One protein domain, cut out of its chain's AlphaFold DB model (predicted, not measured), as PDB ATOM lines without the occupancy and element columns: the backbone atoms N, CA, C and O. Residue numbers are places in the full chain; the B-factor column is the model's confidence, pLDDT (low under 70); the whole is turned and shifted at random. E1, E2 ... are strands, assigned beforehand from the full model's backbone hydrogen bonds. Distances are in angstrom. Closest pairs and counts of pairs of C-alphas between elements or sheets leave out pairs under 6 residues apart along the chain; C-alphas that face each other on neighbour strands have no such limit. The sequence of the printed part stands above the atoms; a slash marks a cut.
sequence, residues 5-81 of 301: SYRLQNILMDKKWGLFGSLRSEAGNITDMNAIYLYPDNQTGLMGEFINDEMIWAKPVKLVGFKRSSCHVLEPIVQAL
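AT A GLANCE: This is residues 5 to 81 of the 301 residues of the protein "Histonelysine Nmethyltransferase SETD7like" of Caligus rogercresseyi (UniProt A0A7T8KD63). One strongly twisted sheet of six strands folds back on itself, the short strands E1 and E2 facing E4, E5 and E6, with E3 as the hinge. The fold stays open, with its edge strands E1 and E6 apart, and the long strand E5 bends sharply on its way. The printed part has 77 residues with no named helix and six strands, E1 to E6 in turn along the chain and across the antiparallel sheet: a meander, each strand the antiparallel neighbour of the one before. It is all strand, compact and rounded, with a radius of gyration of the C-alphas of 12.0 A and spans of 33 by 31 by 25 A.

HOW THE PARTS SIT: Start at E1, residues 5 to 7, which forms a hairpin with E2, residues 18 to 22, at 147 degrees; N 5 and O 21, 3.1 A apart, are within hydrogen-bond range. E3, residues 31 to 38, bends by 91 degrees at residue 34 and forms a hairpin with E2, with N 20 and O 36 at 2.8 A. E4, residues 44 to 51, runs antiparallel to E3 at 155 degrees; look for N 37 and O 46 at 2.9 A. E5, residues 54 to 68, bends by 102 degrees at residue 57; beside E4, N 47 and O 59 are 2.9 A apart. E6, residues 74 to 80, is antiparallel to E5 at 114 degrees, with N 64 and O 77 at 2.9 A.

IN THESE COORDINATES: Find C-alpha 5 at (175.251, 267.397, 206.741), where E1 begins. E4 measures 20.5 A, E5 26.1 A and E6 19.0 A, ending at C-alpha 80 (189.488, 277.589, 221.022).

THE WHOLE: The C-alphas farthest apart, Glu 26 and Leu 81, are 33.8 A apart. The printed part has no cut and no long link. Residues 5 to 16 and 25 to 27 are under pLDDT 70.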
ATOM      1  N   SER A   5     176.005 266.988 207.915       44.41
ATOM      2  CA  SER A   5     175.251 267.397 206.741       44.41
ATOM      3  C   SER A   5     175.205 268.909 206.669       44.41
ATOM      4  O   SER A   5     174.808 269.590 207.605       44.41
ATOM      5  N   TYR A   6     175.638 269.438 205.537       44.22
ATOM      6  CA  TYR A   6     175.791 270.867 205.348       44.22
ATOM      7  C   TYR A   6     174.435 271.493 205.042       44.22
ATOM      8  O   TYR A   6     173.810 271.147 204.038       44.22
ATOM      9  N   ARG A   7     174.007 272.458 205.858       47.09
ATOM     10  CA  ARG A   7     172.979 273.405 205.437       47.09
ATOM     11  C   ARG A   7     173.634 274.738 205.132       47.09
ATOM     12  O   ARG A   7     173.753 275.616 205.977       47.09
ATOM     13  N   LEU A   8     174.008 274.898 203.870       41.91
ATOM     14  CA  LEU A   8     174.238 276.218 203.303       41.91
ATOM     15  C   LEU A   8     172.868 276.889 203.142       41.91
ATOM     16  O   LEU A   8     172.177 276.686 202.144       41.91
ATOM     17  N   GLN A   9     172.427 277.659 204.135       37.94
ATOM     18  CA  GLN A   9     171.318 278.576 203.899       37.94
ATOM     19  C   GLN A   9     171.815 279.701 202.976       37.94
ATOM     20  O   GLN A   9     172.646 280.511 203.376       37.94
ATOM     21  N   ASN A  10     171.235 279.777 201.768       39.25
ATOM     22  CA  ASN A  10     171.413 280.824 200.741       39.25
ATOM     23  C   ASN A  10     172.629 280.700 199.797       39.25
ATOM     24  O   ASN A  10     173.399 281.642 199.630       39.25
ATOM     25  N   ILE A  11     172.733 279.581 199.073       33.19
ATOM     26  CA  ILE A  11     173.699 279.403 197.962       33.19
ATOM     27  C   ILE A  11     173.421 280.347 196.768       33.19
ATOM     28  O   ILE A  11     174.295 280.572 195.940       33.19
ATOM     29  N   LEU A  12     172.225 280.937 196.668       29.11
ATOM     30  CA  LEU A  12     171.818 281.731 195.499       29.11
ATOM     31  C   LEU A  12     172.039 283.249 195.628       29.11
ATOM     32  O   LEU A  12     171.694 283.973 194.700       29.11
ATOM     33  N   MET A  13     172.609 283.745 196.734       32.31
ATOM     34  CA  MET A  13     172.862 285.182 196.924       32.31
ATOM     35  C   MET A  13     174.106 285.446 197.788       32.31
ATOM     36  O   MET A  13     173.941 285.793 198.948       32.31
ATOM     37  N   ASP A  14     175.328 285.267 197.271       42.50
ATOM     38  CA  ASP A  14     176.546 285.935 197.798       42.50
ATOM     39  C   ASP A  14     176.704 285.969 199.349       42.50
ATOM     40  O   ASP A  14     177.021 287.009 199.937       42.50
ATOM     41  N   LYS A  15     176.424 284.863 200.070       51.38
ATOM     42  CA  LYS A  15     176.312 284.916 201.544       51.38
ATOM     43  C   LYS A  15     177.604 284.649 202.313       51.38
ATOM     44  O   LYS A  15     178.373 283.733 202.045       51.38
ATOM     45  N   LYS A  16     177.739 285.499 203.333       69.69
ATOM     46  CA  LYS A  16     178.893 285.873 204.148       69.69
ATOM     47  C   LYS A  16     178.982 285.098 205.480       69.69
ATOM     48  O   LYS A  16     179.479 285.662 206.427       69.69
ATOM     49  N   TRP A  17     178.440 283.890 205.636       83.00
ATOM     50  CA  TRP A  17     178.614 283.042 206.843       83.00
ATOM     51  C   TRP A  17     178.033 281.639 206.593       83.00
ATOM     52  O   TRP A  17     177.310 281.443 205.614       83.00
ATOM     53  N   GLY A  18     178.317 280.658 207.458       85.50
ATOM     54  CA  GLY A  18     177.773 279.298 207.319       85.50
ATOM     55  C   GLY A  18     177.582 278.555 208.640       85.50
ATOM     56  O   GLY A  18     178.345 278.763 209.572       85.50
ATOM     57  N   LEU A  19     176.583 277.668 208.713       89.44
ATOM     58  CA  LEU A  19     176.342 276.791 209.864       89.44
ATOM     59  C   LEU A  19     176.605 275.327 209.479       89.44
ATOM     60  O   LEU A  19     176.076 274.819 208.488       89.44
ATOM     61  N   PHE A  20     177.434 274.649 210.267       86.81
ATOM     62  CA  PHE A  20     177.909 273.289 210.031       86.81
ATOM     63  C   PHE A  20     177.484 272.396 211.188       86.81
ATOM     64  O   PHE A  20     177.758 272.727 212.332       86.81
ATOM     65  N   GLY A  21     176.855 271.257 210.917       85.81
ATOM     66  CA  GLY A  21     176.436 270.327 211.964       85.81
ATOM     67  C   GLY A  21     175.674 269.132 211.409       85.81
ATOM     68  O   GLY A  21     175.530 268.957 210.200       85.81
ATOM     69  N   SER A  22     175.183 268.288 212.298       82.31
ATOM     70  CA  SER A  22     174.269 267.198 211.975       82.31
ATOM     71  C   SER A  22     172.852 267.739 211.763       82.31
ATOM     72  O   SER A  22     172.349 268.544 212.551       82.31
ATOM     73  N   LEU A  23     172.188 267.295 210.696       80.38
ATOM     74  CA  LEU A  23     170.791 267.636 210.428       80.38
ATOM     75  C   LEU A  23     169.848 266.701 211.180       80.38
ATOM     76  O   LEU A  23     170.087 265.495 211.289       80.38
ATOM     77  N   ARG A  24     168.699 267.241 211.587       73.88
ATOM     78  CA  ARG A  24     167.550 266.415 211.952       73.88
ATOM     79  C   ARG A  24     166.834 265.945 210.680       73.88
ATOM     80  O   ARG A  24     166.466 266.760 209.834       73.88
ATOM     81  N   SER A  25     166.618 264.633 210.567       58.50
ATOM     82  CA  SER A  25     166.224 263.931 209.330       58.50
ATOM     83  C   SER A  25     164.903 264.364 208.682       58.50
ATOM     84  O   SER A  25     164.672 264.010 207.532       58.50
ATOM     85  N   GLU A  26     164.041 265.106 209.380       66.12
ATOM     86  CA  GLU A  26     162.682 265.423 208.905       66.12
ATOM     87  C   GLU A  26     162.461 266.905 208.558       66.12
ATOM     88  O   GLU A  26     161.626 267.206 207.713       66.12
ATOM     89  N   ALA A  27     163.215 267.832 209.164       67.25
ATOM     90  CA  ALA A  27     162.999 269.279 209.007       67.25
ATOM     91  C   ALA A  27     164.115 269.987 208.219       67.25
ATOM     92  O   ALA A  27     163.933 271.103 207.733       67.25
ATOM     93  N   GLY A  28     165.284 269.351 208.085       78.00
ATOM     94  CA  GLY A  28     166.434 269.961 207.417       78.00
ATOM     95  C   GLY A  28     167.056 271.126 208.192       78.00
ATOM     96  O   GLY A  28     167.846 271.860 207.607       78.00
ATOM     97  N   ASN A  29     166.741 271.290 209.480       85.56
ATOM     98  CA  ASN A  29     167.451 272.181 210.399       85.56
ATOM     99  C   ASN A  29     168.599 271.446 211.111       85.56
ATOM    100  O   ASN A  29     168.545 270.226 211.312       85.56
ATOM    101  N   ILE A  30     169.625 272.199 211.506       87.19
ATOM    102  CA  ILE A  30     170.768 271.708 212.276       87.19
ATOM    103  C   ILE A  30     170.367 271.582 213.745       87.19
ATOM    104  O   ILE A  30     169.882 272.527 214.371       87.19
ATOM    105  N   THR A  31     170.584 270.385 214.283       90.88
ATOM    106  CA  THR A  31     170.469 270.083 215.709       90.88
ATOM    107  C   THR A  31     171.674 269.235 216.088       90.88
ATOM    108  O   THR A  31     171.696 268.032 215.821       90.88
ATOM    109  N   ASP A  32     172.698 269.864 216.659       90.56
ATOM    110  CA  ASP A  32     173.978 269.224 216.962       90.56
ATOM    111  C   ASP A  32     174.652 269.903 218.161       90.56
ATOM    112  O   ASP A  32     174.667 271.127 218.253       90.56
ATOM    113  N   MET A  33     175.241 269.102 219.052       93.62
ATOM    114  CA  MET A  33     176.035 269.565 220.200       93.62
ATOM    115  C   MET A  33     177.431 270.066 219.799       93.62
ATOM    116  O   MET A  33     178.131 270.659 220.615       93.62
ATOM    117  N   ASN A  34     177.863 269.781 218.568       92.06
ATOM    118  CA  ASN A  34     179.157 270.181 218.018       92.06
ATOM    119  C   ASN A  34     179.000 270.991 216.724       92.06
ATOM    120  O   ASN A  34     179.884 270.959 215.865       92.06
ATOM    121  N   ALA A  35     177.875 271.690 216.560       93.31
ATOM    122  CA  ALA A  35     177.681 272.564 215.414       93.31
ATOM    123  C   ALA A  35     178.641 273.761 215.461       93.31
ATOM    124  O   ALA A  35     179.065 274.202 216.530       93.31
ATOM    125  N   ILE A  36     178.988 274.282 214.284       94.44
ATOM    126  CA  ILE A  36     179.884 275.423 214.111       94.44
ATOM    127  C   ILE A  36     179.215 276.460 213.226       94.44
ATOM    128  O   ILE A  36     178.954 276.201 212.053       94.44
ATOM    129  N   TYR A  37     178.992 277.649 213.769       95.25
ATOM    130  CA  TYR A  37     178.763 278.847 212.973       95.25
ATOM    131  C   TYR A  37     180.119 279.411 212.540       95.25
ATOM    132  O   TYR A  37     180.980 279.628 213.386       95.25
ATOM    133  N   LEU A  38     180.328 279.652 211.249       94.75
ATOM    134  CA  LEU A  38     181.490 280.349 210.701       94.75
ATOM    135  C   LEU A  38     181.084 281.745 210.243       94.75
ATOM    136  O   LEU A  38     180.157 281.895 209.448       94.75
ATOM    137  N   TYR A  39     181.824 282.741 210.715       95.31
ATOM    138  CA  TYR A  39     181.696 284.138 210.320       95.31
ATOM    139  C   TYR A  39     182.154 284.376 208.862       95.31
ATOM    140  O   TYR A  39     182.766 283.496 208.248       95.31
ATOM    141  N   PRO A  40     181.910 285.582 208.302       91.94
ATOM    142  CA  PRO A  40     182.287 285.933 206.925       91.94
ATOM    143  C   PRO A  40     183.739 285.732 206.513       91.94
ATOM    144  O   PRO A  40     184.024 285.597 205.325       91.94
ATOM    145  N   ASP A  41     184.663 285.731 207.466       91.69
ATOM    146  CA  ASP A  41     186.084 285.519 207.194       91.69
ATOM    147  C   ASP A  41     186.434 284.045 206.924       91.69
ATOM    148  O   ASP A  41     187.587 283.744 206.609       91.69
ATOM    149  N   ASN A  42     185.458 283.131 207.038       90.31
ATOM    150  CA  ASN A  42     185.625 281.681 206.940       90.31
ATOM    151  C   ASN A  42     186.708 281.131 207.886       90.31
ATOM    152  O   ASN A  42     187.298 280.083 207.622       90.31
ATOM    153  N   GLN A  43     187.001 281.849 208.972       93.62
ATOM    154  CA  GLN A  43     188.053 281.506 209.926       93.62
ATOM    155  C   GLN A  43     187.549 281.584 211.357       93.62
ATOM    156  O   GLN A  43     187.746 280.642 212.120       93.62
ATOM    157  N   THR A  44     186.911 282.683 211.732       96.31
ATOM    158  CA  THR A  44     186.327 282.847 213.059       96.31
ATOM    159  C   THR A  44     185.008 282.094 213.109       96.31
ATOM    160  O   THR A  44     184.239 282.094 212.148       96.31
ATOM    161  N   GLY A  45     184.721 281.444 214.229       96.31
ATOM    162  CA  GLY A  45     183.476 280.718 214.403       96.31
ATOM    163  C   GLY A  45     183.029 280.603 215.849       96.31
ATOM    164  O   GLY A  45     183.758 280.954 216.774       96.31
ATOM    165  N   LEU A  46     181.820 280.083 216.029       97.69
ATOM    166  CA  LEU A  46     181.228 279.727 217.312       97.69
ATOM    167  C   LEU A  46     180.878 278.240 217.266       97.69
ATOM    168  O   LEU A  46     180.072 277.834 216.429       97.69
ATOM    169  N   MET A  47     181.490 277.433 218.132       96.94
ATOM    170  CA  MET A  47     181.255 275.988 218.197       96.94
ATOM    171  C   MET A  47     180.529 275.596 219.481       96.94
ATOM    172  O   MET A  47     180.984 275.936 220.574       96.94
ATOM    173  N   GLY A  48     179.447 274.834 219.357       96.69
ATOM    174  CA  GLY A  48     178.710 274.290 220.492       96.69
ATOM    175  C   GLY A  48     177.364 273.706 220.093       96.69
ATOM    176  O   GLY A  48     177.212 273.147 219.005       96.69
ATOM    177  N   GLU A  49     176.393 273.825 220.990       97.00
ATOM    178  CA  GLU A  49     175.058 273.282 220.801       97.00
ATOM    179  C   GLU A  49     174.157 274.242 220.028       97.00
ATOM    180  O   GLU A  49     173.904 275.376 220.444       97.00
ATOM    181  N   PHE A  50     173.631 273.740 218.914       95.75
ATOM    182  CA  PHE A  50     172.592 274.388 218.129       95.75
ATOM    183  C   PHE A  50     171.370 273.480 218.061       95.75
ATOM    184  O   PHE A  50     171.504 272.272 217.848       95.75
ATOM    185  N   ILE A  51     170.175 274.050 218.205       94.56
ATOM    186  CA  ILE A  51     168.901 273.338 218.071       94.56
ATOM    187  C   ILE A  51     168.026 274.109 217.087       94.56
ATOM    188  O   ILE A  51     167.672 275.253 217.331       94.56
ATOM    189  N   ASN A  52     167.637 273.458 215.988       91.56
ATOM    190  CA  ASN A  52     166.830 274.062 214.925       91.56
ATOM    191  C   ASN A  52     167.481 275.318 214.315       91.56
ATOM    192  O   ASN A  52     166.800 276.303 214.062       91.56
ATOM    193  N   ASP A  53     168.789 275.258 214.053       91.75
ATOM    194  CA  ASP A  53     169.631 276.374 213.588       91.75
ATOM    195  C   ASP A  53     169.862 277.508 214.617       91.75
ATOM    196  O   ASP A  53     170.648 278.414 214.343       91.75
ATOM    197  N   GLU A  54     169.262 277.452 215.812       94.81
ATOM    198  CA  GLU A  54     169.459 278.452 216.871       94.81
ATOM    199  C   GLU A  54     170.579 278.052 217.833       94.81
ATOM    200  O   GLU A  54     170.673 276.900 218.260       94.81
ATOM    201  N   MET A  55     171.427 279.017 218.191       97.31
ATOM    202  CA  MET A  55     172.544 278.812 219.109       97.31
ATOM    203  C   MET A  55     172.050 278.729 220.557       97.31
ATOM    204  O   MET A  55     171.607 279.730 221.120       97.31
ATOM    205  N   ILE A  56     172.184 277.559 221.182       97.88
ATOM    206  CA  ILE A  56     171.869 277.375 222.605       97.88
ATOM    207  C   ILE A  56     173.053 277.819 223.453       97.88
ATOM    208  O   ILE A  56     172.904 278.638 224.353       97.88
ATOM    209  N   TRP A  57     174.242 277.315 223.132       97.38
ATOM    210  CA  TRP A  57     175.501 277.818 223.665       97.38
ATOM    211  C   TRP A  57     176.642 277.476 222.709       97.38
ATOM    212  O   TRP A  57     176.635 276.430 222.067       97.38
ATOM    213  N   ALA A  58     177.654 278.331 222.630       98.00
ATOM    214  CA  ALA A  58     178.843 278.091 221.830       98.00
ATOM    215  C   ALA A  58     180.061 278.810 222.407       98.00
ATOM    216  O   ALA A  58     179.933 279.814 223.103       98.00
ATOM    217  N   LYS A  59     181.252 278.303 222.095       97.81
ATOM    218  CA  LYS A  59     182.527 278.955 222.398       97.81
ATOM    219  C   LYS A  59     183.141 279.556 221.137       97.81
ATOM    220  O   LYS A  59     183.056 278.928 220.075       97.81
ATOM    221  N   PRO A  60     183.816 280.713 221.236       98.00
ATOM    222  CA  PRO A  60     184.622 281.249 220.152       98.00
ATOM    223  C   PRO A  60     185.738 280.289 219.746       98.00
ATOM    224  O   PRO A  60     186.537 279.837 220.570       98.00
ATOM    225  N   VAL A  61     185.825 280.013 218.450       97.62
ATOM    226  CA  VAL A  61     186.830 279.134 217.865       97.62
ATOM    227  C   VAL A  61     187.411 279.723 216.583       97.62
ATOM    228  O   VAL A  61     186.804 280.559 215.920       97.62
ATOM    229  N   LYS A  62     188.594 279.246 216.212       97.19
ATOM    230  CA  LYS A  62     189.228 279.487 214.922       97.19
ATOM    231  C   LYS A  62     189.289 278.188 214.134       97.19
ATOM    232  O   LYS A  62     189.832 277.199 214.623       97.19
ATOM    233  N   LEU A  63     188.790 278.197 212.908       94.75
ATOM    234  CA  LEU A  63     188.962 277.119 211.947       94.75
ATOM    235  C   LEU A  63     190.430 277.050 211.511       94.75
ATOM    236  O   LEU A  63     190.974 278.004 210.956       94.75
ATOM    237  N   VAL A  64     191.076 275.911 211.764       95.62
ATOM    238  CA  VAL A  64     192.490 275.671 211.417       95.62
ATOM    239  C   VAL A  64     192.662 274.657 210.289       95.62
ATOM    240  O   VAL A  64     193.757 274.506 209.752       95.62
ATOM    241  N   GLY A  65     191.592 273.965 209.901       91.31
ATOM    242  CA  GLY A  65     191.606 273.043 208.774       91.31
ATOM    243  C   GLY A  65     190.398 272.122 208.760       91.31
ATOM    244  O   GLY A  65     189.429 272.324 209.487       91.31
ATOM    245  N   PHE A  66     190.487 271.077 207.944       89.88
ATOM    246  CA  PHE A  66     189.478 270.029 207.849       89.88
ATOM    247  C   PHE A  66     190.156 268.664 207.900       89.88
ATOM    248  O   PHE A  66     191.214 268.467 207.304       89.88
ATOM    249  N   LYS A  67     189.525 267.705 208.574       88.75
ATOM    250  CA  LYS A  67     189.886 266.287 208.489       88.75
ATOM    251  C   LYS A  67     188.781 265.533 207.769       88.75
ATOM    252  O   LYS A  67     187.605 265.865 207.880       88.75
ATOM    253  N   ARG A  68     189.152 264.492 207.031       85.31
ATOM    254  CA  ARG A  68     188.180 263.604 206.398       85.31
ATOM    255  C   ARG A  68     187.754 262.543 207.404       85.31
ATOM    256  O   ARG A  68     188.599 261.811 207.914       85.31
ATOM    257  N   SER A  69     186.462 262.470 207.688       78.50
ATOM    258  CA  SER A  69     185.887 261.436 208.540       78.50
ATOM    259  C   SER A  69     185.889 260.072 207.842       78.50
ATOM    260  O   SER A  69     186.124 259.957 206.632       78.50
ATOM    261  N   SER A  70     185.588 259.020 208.606       76.88
ATOM    262  CA  SER A  70     185.465 257.647 208.095       76.88
ATOM    263  C   SER A  70     184.373 257.495 207.029       76.88
ATOM    264  O   SER A  70     184.490 256.631 206.166       76.88
ATOM    265  N   CYS A  71     183.353 258.359 207.033       72.88
ATOM    266  CA  CYS A  71     182.300 258.415 206.016       72.88
ATOM    267  C   CYS A  71     182.584 259.428 204.892       72.88
ATOM    268  O   CYS A  71     181.676 259.805 204.158       72.88
ATOM    269  N   HIS A  72     183.841 259.857 204.737       74.62
ATOM    270  CA  HIS A  72     184.293 260.810 203.719       74.62
ATOM    271  C   HIS A  72     183.720 262.230 203.823       74.62
ATOM    272  O   HIS A  72     183.886 263.008 202.884       74.62
ATOM    273  N   VAL A  73     183.129 262.589 204.960       75.25
ATOM    274  CA  VAL A  73     182.659 263.951 205.235       75.25
ATOM    275  C   VAL A  73     183.819 264.798 205.769       75.25
ATOM    276  O   VAL A  73     184.686 264.287 206.479       75.25
ATOM    277  N   LEU A  74     183.883 266.080 205.398       79.50
ATOM    278  CA  LEU A  74     184.884 267.002 205.936       79.50
ATOM    279  C   LEU A  74     184.419 267.520 207.298       79.50
ATOM    280  O   LEU A  74     183.436 268.255 207.383       79.50
ATOM    281  N   GLU A  75     185.145 267.149 208.345       82.75
ATOM    282  CA  GLU A  75     184.941 267.637 209.704       82.75
ATOM    283  C   GLU A  75     185.881 268.821 209.971       82.75
ATOM    284  O   GLU A  75     187.093 268.700 209.737       82.75
ATOM    285  N   PRO A  76     185.364 269.960 210.458       87.38
ATOM    286  CA  PRO A  76     186.187 271.112 210.795       87.38
ATOM    287  C   PRO A  76     187.122 270.787 211.966       87.38
ATOM    288  O   PRO A  76     186.730 270.176 212.959       87.38
ATOM    289  N   ILE A  77     188.377 271.209 211.846       91.75
ATOM    290  CA  ILE A  77     189.343 271.226 212.941       91.75
ATOM    291  C   ILE A  77     189.385 272.654 213.452       91.75
ATOM    292  O   ILE A  77     189.652 273.581 212.682       91.75
ATOM    293  N   VAL A  78     189.147 272.826 214.746       95.00
ATOM    294  CA  VAL A  78     189.099 274.146 215.360       95.00
ATOM    295  C   VAL A  78     190.020 274.268 216.562       95.00
ATOM    296  O   VAL A  78     190.342 273.286 217.228       95.00
ATOM    297  N   GLN A  79     190.430 275.500 216.834       96.81
ATOM    298  CA  GLN A  79     191.178 275.905 218.013       96.81
ATOM    299  C   GLN A  79     190.322 276.874 218.833       96.81
ATOM    300  O   GLN A  79     189.792 277.830 218.272       96.81
ATOM    301  N   ALA A  80     190.198 276.659 220.144       96.06
ATOM    302  CA  ALA A  80     189.488 277.589 221.022       96.06
ATOM    303  C   ALA A  80     190.180 278.963 221.044       96.06
ATOM    304  O   ALA A  80     191.403 279.044 221.176       96.06
ATOM    305  N   LEU A  81     189.393 280.031 220.897       95.25
ATOM    306  CA  LEU A  81     189.847 281.419 221.042       95.25
ATOM    307  C   LEU A  81     189.594 281.949 222.458       95.25
ATOM    308  O   LEU A  81     190.362 282.768 222.951       95.25
TER     309      LEU A  81